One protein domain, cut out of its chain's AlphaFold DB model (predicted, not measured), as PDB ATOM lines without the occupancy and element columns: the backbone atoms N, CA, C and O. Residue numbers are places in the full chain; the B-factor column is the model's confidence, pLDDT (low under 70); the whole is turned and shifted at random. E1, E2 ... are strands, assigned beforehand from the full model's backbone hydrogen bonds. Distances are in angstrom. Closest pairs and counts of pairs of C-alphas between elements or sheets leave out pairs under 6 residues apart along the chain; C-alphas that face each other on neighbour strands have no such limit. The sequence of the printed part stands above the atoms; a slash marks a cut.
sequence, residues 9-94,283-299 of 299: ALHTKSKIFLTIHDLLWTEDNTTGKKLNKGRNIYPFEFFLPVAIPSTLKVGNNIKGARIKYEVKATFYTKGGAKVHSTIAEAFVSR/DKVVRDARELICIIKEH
ATOM      1  N   ALA A   9     146.355 161.997 182.590       44.59
ATOM      2  CA  ALA A   9     146.285 161.150 181.408       44.59
ATOM      3  C   ALA A   9     146.566 162.009 180.165       44.59
ATOM      4  O   ALA A   9     145.833 162.956 179.866       44.59
ATOM      5  N   LEU A  10     147.667 161.712 179.472       51.41
ATOM      6  CA  LEU A  10     147.988 162.325 178.191       51.41
ATOM      7  C   LEU A  10     146.864 161.943 177.224       51.41
ATOM      8  O   LEU A  10     146.733 160.791 176.817       51.41
ATOM      9  N   HIS A  11     145.991 162.899 176.914       55.09
ATOM     10  CA  HIS A  11     144.955 162.703 175.910       55.09
ATOM     11  C   HIS A  11     145.604 162.632 174.525       55.09
ATOM     12  O   HIS A  11     145.753 163.650 173.850       55.09
ATOM     13  N   THR A  12     145.949 161.420 174.103       58.28
ATOM     14  CA  THR A  12     146.310 161.081 172.724       58.28
ATOM     15  C   THR A  12     145.128 161.364 171.794       58.28
ATOM     16  O   THR A  12     144.064 160.760 171.953       58.28
ATOM     17  N   LYS A  13     145.292 162.241 170.794       70.94
ATOM     18  CA  LYS A  13     144.321 162.385 169.701       70.94
ATOM     19  C   LYS A  13     144.895 161.796 168.417       70.94
ATOM     20  O   LYS A  13     145.832 162.305 167.819       70.94
ATOM     21  N   SER A  14     144.291 160.717 167.939       75.50
ATOM     22  CA  SER A  14     144.628 160.137 166.642       75.50
ATOM     23  C   SER A  14     143.784 160.747 165.527       75.50
ATOM     24  O   SER A  14     142.618 161.105 165.714       75.50
ATOM     25  N   LYS A  15     144.360 160.844 164.328       80.25
ATOM     26  CA  LYS A  15     143.603 161.128 163.110       80.25
ATOM     27  C   LYS A  15     144.156 160.325 161.947       80.25
ATOM     28  O   LYS A  15     145.358 160.290 161.739       80.25
ATOM     29  N   ILE A  16     143.265 159.744 161.161       82.38
ATOM     30  CA  ILE A  16     143.613 158.990 159.961       82.38
ATOM     31  C   ILE A  16     143.706 159.960 158.769       82.38
ATOM     32  O   ILE A  16     142.792 160.767 158.567       82.38
ATOM     33  N   PHE A  17     144.814 159.924 158.014       77.94
ATOM     34  CA  PHE A  17     144.963 160.680 156.753       77.94
ATOM     35  C   PHE A  17     144.653 159.842 155.517       77.94
ATOM     36  O   PHE A  17     144.268 160.406 154.500       77.94
ATOM     37  N   LEU A  18     144.832 158.526 155.600       83.31
ATOM     38  CA  LEU A  18     144.677 157.621 154.475       83.31
ATOM     39  C   LEU A  18     144.073 156.314 154.966       83.31
ATOM     40  O   LEU A  18     144.576 155.738 155.920       83.31
ATOM     41  N   THR A  19     143.043 155.832 154.292       87.06
ATOM     42  CA  THR A  19     142.598 154.450 154.436       87.06
ATOM     43  C   THR A  19     142.334 153.924 153.041       87.06
ATOM     44  O   THR A  19     141.522 154.498 152.319       87.06
ATOM     45  N   ILE A  20     143.036 152.864 152.664       84.62
ATOM     46  CA  ILE A  20     142.820 152.150 151.411       84.62
ATOM     47  C   ILE A  20     142.528 150.716 151.810       84.62
ATOM     48  O   ILE A  20     143.307 150.120 152.544       84.62
ATOM     49  N   HIS A  21     141.405 150.181 151.353       86.62
ATOM     50  CA  HIS A  21     141.066 148.783 151.551       86.62
ATOM     51  C   HIS A  21     141.101 148.087 150.205       86.62
ATOM     52  O   HIS A  21     140.519 148.591 149.248       86.62
ATOM     53  N   ASP A  22     141.736 146.924 150.172       82.50
ATOM     54  CA  ASP A  22     141.676 146.034 149.027       82.50
ATOM     55  C   ASP A  22     141.359 144.604 149.484       82.50
ATOM     56  O   ASP A  22     141.624 144.210 150.634       82.50
ATOM     57  N   LEU A  23     140.718 143.858 148.591       81.56
ATOM     58  CA  LEU A  23     140.341 142.465 148.771       81.56
ATOM     59  C   LEU A  23     141.192 141.626 147.827       81.56
ATOM     60  O   LEU A  23     140.972 141.631 146.619       81.56
ATOM     61  N   LEU A  24     142.132 140.872 148.391       81.06
ATOM     62  CA  LEU A  24     143.029 140.035 147.611       81.06
ATOM     63  C   LEU A  24     142.448 138.626 147.501       81.06
ATOM     64  O   LEU A  24     142.071 138.005 148.500       81.06
ATOM     65  N   TRP A  25     142.402 138.117 146.275       71.25
ATOM     66  CA  TRP A  25     141.914 136.782 145.948       71.25
ATOM     67  C   TRP A  25     142.945 136.079 145.073       71.25
ATOM     68  O   TRP A  25     143.621 136.727 144.278       71.25
ATOM     69  N   THR A  26     143.060 134.758 145.183       63.41
ATOM     70  CA  THR A  26     143.779 133.977 144.168       63.41
ATOM     71  C   THR A  26     142.848 133.693 142.989       63.41
ATOM     72  O   THR A  26     141.655 133.466 143.196       63.41
ATOM     73  N   GLU A  27     143.377 133.637 141.766       59.91
ATOM     74  CA  GLU A  27     142.602 133.347 140.542       59.91
ATOM     75  C   GLU A  27     141.789 132.034 140.646       59.91
ATOM     76  O   GLU A  27     140.672 131.941 140.143       59.91
ATOM     77  N   ASP A  28     142.273 131.067 141.435       57.59
ATOM     78  CA  ASP A  28     141.605 129.784 141.698       57.59
ATOM     79  C   ASP A  28     140.458 129.824 142.740       57.59
ATOM     80  O   ASP A  28     139.770 128.816 142.952       57.59
ATOM     81  N   ASN A  29     140.231 130.958 143.420       52.06
ATOM     82  CA  ASN A  29     139.360 131.051 144.607       52.06
ATOM     83  C   ASN A  29     137.926 131.531 144.349       52.06
ATOM     84  O   ASN A  29     137.157 131.674 145.306       52.06
ATOM     85  N   THR A  30     137.497 131.669 143.093       51.94
ATOM     86  CA  THR A  30     136.107 132.040 142.742       51.94
ATOM     87  C   THR A  30     135.044 131.072 143.291       51.94
ATOM     88  O   THR A  30     133.865 131.407 143.336       51.94
ATOM     89  N   THR A  31     135.442 129.892 143.783       54.41
ATOM     90  CA  THR A  31     134.540 128.834 144.279       54.41
ATOM     91  C   THR A  31     134.662 128.521 145.780       54.41
ATOM     92  O   THR A  31     134.087 127.540 146.255       54.41
ATOM     93  N   GLY A  32     135.382 129.327 146.573       57.66
ATOM     94  CA  GLY A  32     135.548 129.059 148.012       57.66
ATOM     95  C   GLY A  32     136.354 127.785 148.302       57.66
ATOM     96  O   GLY A  32     136.101 127.084 149.291       57.66
ATOM     97  N   LYS A  33     137.304 127.465 147.415       59.41
ATOM     98  CA  LYS A  33     138.199 126.314 147.544       59.41
ATOM     99  C   LYS A  33     139.124 126.467 148.753       59.41
ATOM    100  O   LYS A  33     139.560 127.550 149.134       59.41
ATOM    101  N   LYS A  34     139.429 125.332 149.386       68.50
ATOM    102  CA  LYS A  34     140.461 125.244 150.423       68.50
ATOM    103  C   LYS A  34     141.807 125.549 149.764       68.50
ATOM    104  O   LYS A  34     142.280 124.739 148.984       68.50
ATOM    105  N   LEU A  35     142.438 126.658 150.115       71.75
ATOM    106  CA  LEU A  35     143.770 126.989 149.601       71.75
ATOM    107  C   LEU A  35     144.819 125.927 149.932       71.75
ATOM    108  O   LEU A  35     144.801 125.311 150.998       71.75
ATOM    109  N   ASN A  36     145.776 125.716 149.051       72.56
ATOM    110  CA  ASN A  36     146.710 124.612 149.221       72.56
ATOM    111  C   ASN A  36     147.623 124.812 150.443       72.56
ATOM    112  O   ASN A  36     147.910 125.938 150.868       72.56
ATOM    113  N   LYS A  37     148.049 123.696 151.054       76.81
ATOM    114  CA  LYS A  37     149.133 123.732 152.046       76.81
ATOM    115  C   LYS A  37     150.388 124.256 151.339       76.81
ATOM    116  O   LYS A  37     150.664 123.833 150.223       76.81
ATOM    117  N   GLY A  38     151.142 125.136 151.992       80.25
ATOM    118  CA  GLY A  38     152.341 125.746 151.410       80.25
ATOM    119  C   GLY A  38     152.212 127.254 151.201       80.25
ATOM    120  O   GLY A  38     151.269 127.895 151.669       80.25
ATOM    121  N   ARG A  39     153.216 127.852 150.559       78.56
ATOM    122  CA  ARG A  39     153.335 129.307 150.432       78.56
ATOM    123  C   ARG A  39     152.313 129.839 149.434       78.56
ATOM    124  O   ARG A  39     152.280 129.403 148.295       78.56
ATOM    125  N   ASN A  40     151.493 130.778 149.893       77.31
ATOM    126  CA  ASN A  40     150.531 131.497 149.069       77.31
ATOM    127  C   ASN A  40     150.981 132.962 149.073       77.31
ATOM    128  O   ASN A  40     151.255 133.493 150.150       77.31
ATOM    129  N   ILE A  41     151.120 133.572 147.899       80.56
ATOM    130  CA  ILE A  41     151.567 134.959 147.736       80.56
ATOM    131  C   ILE A  41     150.386 135.756 147.199       80.56
ATOM    132  O   ILE A  41     149.734 135.328 146.252       80.56
ATOM    133  N   TYR A  42     150.128 136.902 147.819       82.31
ATOM    134  CA  TYR A  42     149.036 137.801 147.466       82.31
ATOM    135  C   TYR A  42     149.644 139.145 147.071       82.31
ATOM    136  O   TYR A  42     149.892 139.965 147.959       82.31
ATOM    137  N   PRO A  43     149.978 139.351 145.787       82.25
ATOM    138  CA  PRO A  43     150.480 140.639 145.338       82.25
ATOM    139  C   PRO A  43     149.377 141.689 145.478       82.25
ATOM    140  O   PRO A  43     148.201 141.401 145.256       82.25
ATOM    141  N   PHE A  44     149.765 142.900 145.851       83.69
ATOM    142  CA  PHE A  44     148.882 144.054 145.886       83.69
ATOM    143  C   PHE A  44     149.648 145.285 145.421       83.69
ATOM    144  O   PHE A  44     150.867 145.369 145.577       83.69
ATOM    145  N   GLU A  45     148.914 146.241 144.876       85.75
ATOM    146  CA  GLU A  45     149.430 147.540 144.476       85.75
ATOM    147  C   GLU A  45     148.360 148.589 144.760       85.75
ATOM    148  O   GLU A  45     147.164 148.344 144.608       85.75
ATOM    149  N   PHE A  46     148.784 149.766 145.202       85.56
ATOM    150  CA  PHE A  46     147.895 150.905 145.347       85.56
ATOM    151  C   PHE A  46     148.663 152.195 145.106       85.56
ATOM    152  O   PHE A  46     149.857 152.302 145.383       85.56
ATOM    153  N   PHE A  47     147.940 153.211 144.649       85.56
ATOM    154  CA  PHE A  47     148.493 154.542 144.460       85.56
ATOM    155  C   PHE A  47     148.291 155.385 145.717       85.56
ATOM    156  O   PHE A  47     147.185 155.486 146.256       85.56
ATOM    157  N   LEU A  48     149.368 156.017 146.180       86.06
ATOM    158  CA  LEU A  48     149.293 156.992 147.261       86.06
ATOM    159  C   LEU A  48     148.693 158.305 146.735       86.06
ATOM    160  O   LEU A  48     149.139 158.810 145.702       86.06
ATOM    161  N   PRO A  49     147.712 158.907 147.433       85.12
ATOM    162  CA  PRO A  49     147.222 160.220 147.047       85.12
ATOM    163  C   PRO A  49     148.328 161.270 147.164       85.12
ATOM    164  O   PRO A  49     149.071 161.288 148.142       85.12
ATOM    165  N   VAL A  50     148.373 162.208 146.217       78.06
ATOM    166  CA  VAL A  50     149.395 163.272 146.163       78.06
ATOM    167  C   VAL A  50     149.429 164.120 147.446       78.06
ATOM    168  O   VAL A  50     150.482 164.578 147.873       78.06
ATOM    169  N   ALA A  51     148.278 164.307 148.098       80.81
ATOM    170  CA  ALA A  51     148.117 165.213 149.235       80.81
ATOM    171  C   ALA A  51     148.212 164.530 150.616       80.81
ATOM    172  O   ALA A  51     147.495 164.922 151.545       80.81
ATOM    173  N   ILE A  52     149.060 163.510 150.768       85.44
ATOM    174  CA  ILE A  52     149.355 162.902 152.076       85.44
ATOM    175  C   ILE A  52     150.665 163.455 152.660       85.44
ATOM    176  O   ILE A  52     151.580 163.793 151.911       85.44
ATOM    177  N   PRO A  53     150.771 163.600 153.993       87.19
ATOM    178  CA  PRO A  53     152.021 164.031 154.613       87.19
ATOM    179  C   PRO A  53     153.089 162.931 154.557       87.19
ATOM    180  O   PRO A  53     152.773 161.752 154.451       87.19
ATOM    181  N   SER A  54     154.359 163.300 154.695       89.19
ATOM    182  CA  SER A  54     155.411 162.311 154.935       89.19
ATOM    183  C   SER A  54     155.260 161.630 156.298       89.19
ATOM    184  O   SER A  54     154.683 162.192 157.239       89.19
ATOM    185  N   THR A  55     155.856 160.449 156.435       90.00
ATOM    186  CA  THR A  55     156.206 159.857 157.724       90.00
ATOM    187  C   THR A  55     157.018 160.870 158.524       90.00
ATOM    188  O   THR A  55     157.968 161.466 158.035       90.00
ATOM    189  N   LEU A  56     156.626 161.102 159.773       89.94
ATOM    190  CA  LEU A  56     157.205 162.167 160.584       89.94
ATOM    191  C   LEU A  56     157.221 161.756 162.045       89.94
ATOM    192  O   LEU A  56     156.261 161.173 162.542       89.94
ATOM    193  N   LYS A  57     158.279 162.110 162.767       90.31
ATOM    194  CA  LYS A  57     158.323 162.009 164.225       90.31
ATOM    195  C   LYS A  57     159.016 163.247 164.771       90.31
ATOM    196  O   LYS A  57     160.196 163.453 164.519       90.31
ATOM    197  N   VAL A  58     158.282 164.065 165.514       87.50
ATOM    198  CA  VAL A  58     158.798 165.293 166.128       87.50
ATOM    199  C   VAL A  58     158.413 165.385 167.591       87.50
ATOM    200  O   VAL A  58     157.410 164.814 168.017       87.50
ATOM    201  N   GLY A  59     159.202 166.148 168.345       84.88
ATOM    202  CA  GLY A  59     159.029 166.313 169.782       84.88
ATOM    203  C   GLY A  59     159.628 165.164 170.592       84.88
ATOM    204  O   GLY A  59     160.414 164.363 170.087       84.88
ATOM    205  N   ASN A  60     159.292 165.124 171.877       80.38
ATOM    206  CA  ASN A  60     159.775 164.118 172.821       80.38
ATOM    207  C   ASN A  60     158.619 163.224 173.297       80.38
ATOM    208  O   ASN A  60     157.486 163.369 172.850       80.38
ATOM    209  N   ASN A  61     158.898 162.320 174.237       69.31
ATOM    210  CA  ASN A  61     157.904 161.379 174.770       69.31
ATOM    211  C   ASN A  61     156.762 162.044 175.571       69.31
ATOM    212  O   ASN A  61     155.852 161.343 175.995       69.31
ATOM    213  N   ILE A  62     156.835 163.357 175.829       69.56
ATOM    214  CA  ILE A  62     155.848 164.115 176.618       69.56
ATOM    215  C   ILE A  62     154.989 165.005 175.711       69.56
ATOM    216  O   ILE A  62     153.808 165.222 175.973       69.56
ATOM    217  N   LYS A  63     155.597 165.585 174.674       76.94
ATOM    218  CA  LYS A  63     154.931 166.400 173.660       76.94
ATOM    219  C   LYS A  63     155.541 166.056 172.317       76.94
ATOM    220  O   LYS A  63     156.636 166.538 172.003       76.94
ATOM    221  N   GLY A  64     154.823 165.274 171.524       83.88
ATOM    222  CA  GLY A  64     155.259 164.924 170.187       83.88
ATOM    223  C   GLY A  64     154.127 164.872 169.178       83.88
ATOM    224  O   GLY A  64     152.947 164.972 169.495       83.88
ATOM    225  N   ALA A  65     154.521 164.729 167.923       85.69
ATOM    226  CA  ALA A  65     153.627 164.338 166.854       85.69
ATOM    227  C   ALA A  65     154.319 163.252 166.038       85.69
ATOM    228  O   ALA A  65     155.498 163.371 165.694       85.69
ATOM    229  N   ARG A  66     153.579 162.188 165.730       88.56
ATOM    230  CA  ARG A  66     154.039 161.113 164.857       88.56
ATOM    231  C   ARG A  66     153.036 160.928 163.730       88.56
ATOM    232  O   ARG A  66     151.841 160.866 163.981       88.56
ATOM    233  N   ILE A  67     153.528 160.818 162.508       88.31
ATOM    234  CA  ILE A  67     152.797 160.371 161.327       88.31
ATOM    235  C   ILE A  67     153.467 159.072 160.922       88.31
ATOM    236  O   ILE A  67     154.686 159.027 160.759       88.31
ATOM    237  N   LYS A  68     152.680 158.009 160.827       90.69
ATOM    238  CA  LYS A  68     153.155 156.699 160.403       90.69
ATOM    239  C   LYS A  68     152.141 156.081 159.462       90.69
ATOM    240  O   LYS A  68     150.939 156.309 159.623       90.69
ATOM    241  N   TYR A  69     152.653 155.299 158.529       88.06
ATOM    242  CA  TYR A  69     151.871 154.528 157.585       88.06
ATOM    243  C   TYR A  69     152.041 153.059 157.926       88.06
ATOM    244  O   TYR A  69     153.132 152.619 158.283       88.06
ATOM    245  N   GLU A  70     150.940 152.320 157.890       89.88
ATOM    246  CA  GLU A  70     150.919 150.909 158.246       89.88
ATOM    247  C   GLU A  70     150.190 150.132 157.155       89.88
ATOM    248  O   GLU A  70     149.066 150.468 156.776       89.88
ATOM    249  N   VAL A  71     150.846 149.083 156.674       87.56
ATOM    250  CA  VAL A  71     150.274 148.067 155.803       87.56
ATOM    251  C   VAL A  71     149.796 146.951 156.710       87.56
ATOM    252  O   VAL A  71     150.590 146.260 157.346       87.56
ATOM    253  N   LYS A  72     148.481 146.794 156.814       88.25
ATOM    254  CA  LYS A  72     147.878 145.701 157.570       88.25
ATOM    255  C   LYS A  72     147.388 144.650 156.587       88.25
ATOM    256  O   LYS A  72     146.769 145.001 155.596       88.25
ATOM    257  N   ALA A  73     147.643 143.385 156.882       87.38
ATOM    258  CA  ALA A  73     146.990 142.259 156.234       87.38
ATOM    259  C   ALA A  73     146.128 141.559 157.282       87.38
ATOM    260  O   ALA A  73     146.594 141.295 158.399       87.38
ATOM    261  N   THR A  74     144.867 141.279 156.956       85.12
ATOM    262  CA  THR A  74     143.957 140.548 157.845       85.12
ATOM    263  C   THR A  74     143.353 139.356 157.123       85.12
ATOM    264  O   THR A  74     142.924 139.462 155.981       85.12
ATOM    265  N   PHE A  75     143.314 138.220 157.810       79.12
ATOM    266  CA  PHE A  75     142.818 136.957 157.279       79.12
ATOM    267  C   PHE A  75     141.513 136.577 157.976       79.12
ATOM    268  O   PHE A  75     141.435 136.607 159.211       79.12
ATOM    269  N   TYR A  76     140.505 136.189 157.197       78.12
ATOM    270  CA  TYR A  76     139.167 135.849 157.690       78.12
ATOM    271  C   TYR A  76     138.751 134.439 157.241       78.12
ATOM    272  O   TYR A  76     139.072 134.001 156.140       78.12
ATOM    273  N   THR A  77     138.020 133.713 158.091       76.00
ATOM    274  CA  THR A  77     137.436 132.403 157.735       76.00
ATOM    275  C   THR A  77     136.114 132.533 156.968       76.00
ATOM    276  O   THR A  77     135.508 133.601 156.920       76.00
ATOM    277  N   LYS A  78     135.598 131.401 156.457       68.75
ATOM    278  CA  LYS A  78     134.281 131.270 155.795       68.75
ATOM    279  C   LYS A  78     133.081 131.716 156.667       68.75
ATOM    280  O   LYS A  78     131.992 131.876 156.136       68.75
ATOM    281  N   GLY A  79     133.275 131.953 157.969       71.88
ATOM    282  CA  GLY A  79     132.273 132.521 158.886       71.88
ATOM    283  C   GLY A  79     132.548 133.965 159.326       71.88
ATOM    284  O   GLY A  79     131.972 134.413 160.308       71.88
ATOM    285  N   GLY A  80     133.480 134.675 158.678       70.44
ATOM    286  CA  GLY A  80     133.836 136.059 159.019       70.44
ATOM    287  C   GLY A  80     134.707 136.213 160.271       70.44
ATOM    288  O   GLY A  80     135.137 137.320 160.586       70.44
ATOM    289  N   ALA A  81     135.029 135.122 160.974       76.38
ATOM    290  CA  ALA A  81     135.927 135.178 162.120       76.38
ATOM    291  C   ALA A  81     137.360 135.492 161.665       76.38
ATOM    292  O   ALA A  81     137.911 134.792 160.805       76.38
ATOM    293  N   LYS A  82     137.952 136.534 162.260       75.38
ATOM    294  CA  LYS A  82     139.348 136.933 162.054       75.38
ATOM    295  C   LYS A  82     140.282 135.841 162.577       75.38
ATOM    296  O   LYS A  82     140.245 135.514 163.759       75.38
ATOM    297  N   VAL A  83     141.142 135.322 161.707       77.50
ATOM    298  CA  VAL A  83     142.124 134.277 162.040       77.50
ATOM    299  C   VAL A  83     143.447 134.891 162.452       77.50
ATOM    300  O   VAL A  83     144.044 134.503 163.450       77.50
ATOM    301  N   HIS A  84     143.924 135.841 161.653       79.00
ATOM    302  CA  HIS A  84     145.277 136.354 161.774       79.00
ATOM    303  C   HIS A  84     145.360 137.783 161.248       79.00
ATOM    304  O   HIS A  84     144.536 138.217 160.441       79.00
ATOM    305  N   SER A  85     146.348 138.534 161.726       84.19
ATOM    306  CA  SER A  85     146.683 139.834 161.164       84.19
ATOM    307  C   SER A  85     148.161 140.129 161.354       84.19
ATOM    308  O   SER A  85     148.700 139.892 162.433       84.19
ATOM    309  N   THR A  86     148.780 140.662 160.308       84.38
ATOM    310  CA  THR A  86     150.158 141.161 160.308       84.38
ATOM    311  C   THR A  86     150.140 142.650 159.973       84.38
ATOM    312  O   THR A  86     149.258 143.108 159.244       84.38
ATOM    313  N   ILE A  87     151.077 143.407 160.543       85.81
ATOM    314  CA  ILE A  87     151.251 144.840 160.297       85.81
ATOM    315  C   ILE A  87     152.717 145.081 159.935       85.81
ATOM    316  O   ILE A  87     153.600 144.621 160.659       85.81
ATOM    317  N   ALA A  88     152.955 145.819 158.857       85.75
ATOM    318  CA  ALA A  88     154.253 146.367 158.487       85.75
ATOM    319  C   ALA A  88     154.185 147.899 158.512       85.75
ATOM    320  O   ALA A  88     153.178 148.484 158.111       85.75
ATOM    321  N   GLU A  89     155.230 148.558 159.017       86.00
ATOM    322  CA  GLU A  89     155.342 150.016 158.921       86.00
ATOM    323  C   GLU A  89     155.899 150.384 157.541       86.00
ATOM    324  O   GLU A  89     156.900 149.823 157.110       86.00
ATOM    325  N   ALA A  90     155.263 151.345 156.874       85.69
ATOM    326  CA  ALA A  90     155.721 151.895 155.606       85.69
ATOM    327  C   ALA A  90     156.330 153.288 155.813       85.69
ATOM    328  O   ALA A  90     155.849 154.096 156.622       85.69
ATOM    329  N   PHE A  91     157.379 153.585 155.050       86.31
ATOM    330  CA  PHE A  91     157.974 154.913 154.998       86.31
ATOM    331  C   PHE A  91     157.434 155.673 153.787       86.31
ATOM    332  O   PHE A  91     157.589 155.240 152.651       86.31
ATOM    333  N   VAL A  92     156.791 156.811 154.037       87.75
ATOM    334  CA  VAL A  92     156.286 157.705 152.996       87.75
ATOM    335  C   VAL A  92     157.089 158.989 153.086       87.75
ATOM    336  O   VAL A  92     157.111 159.611 154.143       87.75
ATOM    337  N   SER A  93     157.718 159.410 151.997       86.75
ATOM    338  CA  SER A  93     158.349 160.724 151.921       86.75
ATOM    339  C   SER A  93     157.809 161.483 150.727       86.75
ATOM    340  O   SER A  93     157.637 160.935 149.636       86.75
ATOM    341  N   ARG A  94     157.511 162.755 150.955       85.44
ATOM    342  CA  ARG A  94     157.144 163.669 149.893       85.44
ATOM    343  C   ARG A  94     158.397 164.101 149.151       85.44
ATOM    344  O   ARG A  94     159.345 164.590 149.756       85.44
ATOM    345  N   ASP A 283     157.246 137.264 152.840       27.62
ATOM    346  CA  ASP A 283     157.585 135.852 153.012       27.62
ATOM    347  C   ASP A 283     156.803 135.252 154.196       27.62
ATOM    348  O   ASP A 283     157.281 135.301 155.328       27.62
ATOM    349  N   LYS A 284     155.612 134.667 153.951       33.47
ATOM    350  CA  LYS A 284     155.133 133.408 154.587       33.47
ATOM    351  C   LYS A 284     153.700 132.989 154.208       33.47
ATOM    352  O   LYS A 284     152.891 133.742 153.694       33.47
ATOM    353  N   VAL A 285     153.467 131.701 154.459       32.69
ATOM    354  CA  VAL A 285     152.365 130.789 154.104       32.69
ATOM    355  C   VAL A 285     151.016 131.144 154.777       32.69
ATOM    356  O   VAL A 285     151.002 131.400 155.975       32.69
ATOM    357  N   VAL A 286     149.907 130.963 154.027       34.31
ATOM    358  CA  VAL A 286     148.486 130.729 154.437       34.31
ATOM    359  C   VAL A 286     147.478 131.899 154.276       34.31
ATOM    360  O   VAL A 286     147.376 132.789 155.103       34.31
ATOM    361  N   ARG A 287     146.632 131.717 153.251       34.28
ATOM    362  CA  ARG A 287     145.178 131.927 153.068       34.28
ATOM    363  C   ARG A 287     144.412 133.256 153.265       34.28
ATOM    364  O   ARG A 287     143.799 133.425 154.309       34.28
ATOM    365  N   ASP A 288     144.247 133.988 152.152       36.97
ATOM    366  CA  ASP A 288     143.277 135.040 151.742       36.97
ATOM    367  C   ASP A 288     143.183 136.306 152.612       36.97
ATOM    368  O   ASP A 288     142.563 136.316 153.677       36.97
ATOM    369  N   ALA A 289     143.765 137.402 152.110       31.66
ATOM    370  CA  ALA A 289     143.915 138.675 152.814       31.66
ATOM    371  C   ALA A 289     142.856 139.717 152.410       31.66
ATOM    372  O   ALA A 289     142.551 139.913 151.234       31.66
ATOM    373  N   ARG A 290     142.311 140.423 153.402       40.28
ATOM    374  CA  ARG A 290     141.350 141.519 153.242       40.28
ATOM    375  C   ARG A 290     141.673 142.630 154.240       40.28
ATOM    376  O   ARG A 290     141.753 142.361 155.434       40.28
ATOM    377  N   GLU A 291     141.787 143.856 153.741       30.88
ATOM    378  CA  GLU A 291     141.989 145.133 154.455       30.88
ATOM    379  C   GLU A 291     143.400 145.539 154.884       30.88
ATOM    380  O   GLU A 291     144.047 144.862 155.686       30.88
ATOM    381  N   LEU A 292     143.719 146.783 154.503       32.78
ATOM    382  CA  LEU A 292     144.824 147.617 154.956       32.78
ATOM    383  C   LEU A 292     144.269 148.811 155.753       32.78
ATOM    384  O   LEU A 292     143.280 149.431 155.374       32.78
ATOM    385  N   ILE A 293     144.853 149.104 156.917       29.67
ATOM    386  CA  ILE A 293     144.375 150.160 157.825       29.67
ATOM    387  C   ILE A 293     145.578 150.972 158.296       29.67
ATOM    388  O   ILE A 293     146.454 150.431 158.967       29.67
ATOM    389  N   CYS A 294     145.582 152.276 158.013       31.58
ATOM    390  CA  CYS A 294     146.583 153.214 158.511       31.58
ATOM    391  C   CYS A 294     146.123 153.808 159.849       31.58
ATOM    392  O   CYS A 294     145.068 154.442 159.930       31.58
ATOM    393  N   ILE A 295     146.925 153.657 160.904       30.52
ATOM    394  CA  ILE A 295     146.618 154.212 162.227       30.52
ATOM    395  C   ILE A 295     147.720 155.175 162.644       30.52
ATOM    396  O   ILE A 295     148.874 154.796 162.816       30.52
ATOM    397  N   ILE A 296     147.350 156.422 162.916       32.78
ATOM    398  CA  ILE A 296     148.261 157.395 163.518       32.78
ATOM    399  C   ILE A 296     148.023 157.449 165.013       32.78
ATOM    400  O   ILE A 296     146.897 157.647 165.456       32.78
ATOM    401  N   LYS A 297     149.093 157.276 165.785       28.55
ATOM    402  CA  LYS A 297     149.080 157.370 167.246       28.55
ATOM    403  C   LYS A 297     149.858 158.624 167.654       28.55
ATOM    404  O   LYS A 297     151.023 158.756 167.286       28.55
ATOM    405  N   GLU A 298     149.201 159.537 168.365       30.62
ATOM    406  CA  GLU A 298     149.807 160.730 168.978       30.62
ATOM    407  C   GLU A 298     150.234 160.372 170.417       30.62
ATOM    408  O   GLU A 298     149.516 159.648 171.103       30.62
ATOM    409  N   HIS A 299     151.404 160.814 170.870       32.09
ATOM    410  CA  HIS A 299     151.888 160.582 172.237       32.09
ATOM    411  C   HIS A 299     152.182 161.920 172.908       32.09
ATOM    412  O   HIS A 299     152.826 162.774 172.250       32.09
TER     413      HIS A 299
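AT A GLANCE: This is residues 9 to 94 and 283 to 299 of the 299 residues of the protein "uncharacterized protein LOC106175725" of Lingula unguis (UniProt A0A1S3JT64). With little regular structure, this is a long hairpin, E3 and E4, and a short one, E1 and E2, joined at a bend where E2 runs on into E3 at 58 degrees, while residues 9 to 55 run out along the length and fold back. The 103 printed residues hold four named strands, E1 to E4 in chain order, in two antiparallel two-stranded sheets, and no named helix; the class is all strand, with 25 residues in named elements. The whole is loose, radius of gyration of the C-alphas 17.0 A, and elongated, 51 by 33 by 21 A.

IN THESE COORDINATES: E3, residues 69 to 76, is 22.6 A long; E4, residues 82 to 90, 23.1 A, ends at C-alpha 90 (155.721, 151.895, 155.606). E1, residues 56 to 59, begins at C-alpha 56 (157.205, 162.167, 160.584); E2 is residues 64 to 67.

HOW THE PARTS SIT: In the hairpin E3 and E4, N 71 and O 88 are 2.8 A apart, within hydrogen-bond range. In the hairpin E1 and E2, N 58 and O 65 are 2.9 A apart, also within range. E2 and E3 meet only through their link; E1 and E4 are apart.

THE WHOLE: Residues 95 to 282 are cut out, with 28.0 A between C-alphas 94 and 283. Residues 283 to 299 are among those with pLDDT under 70.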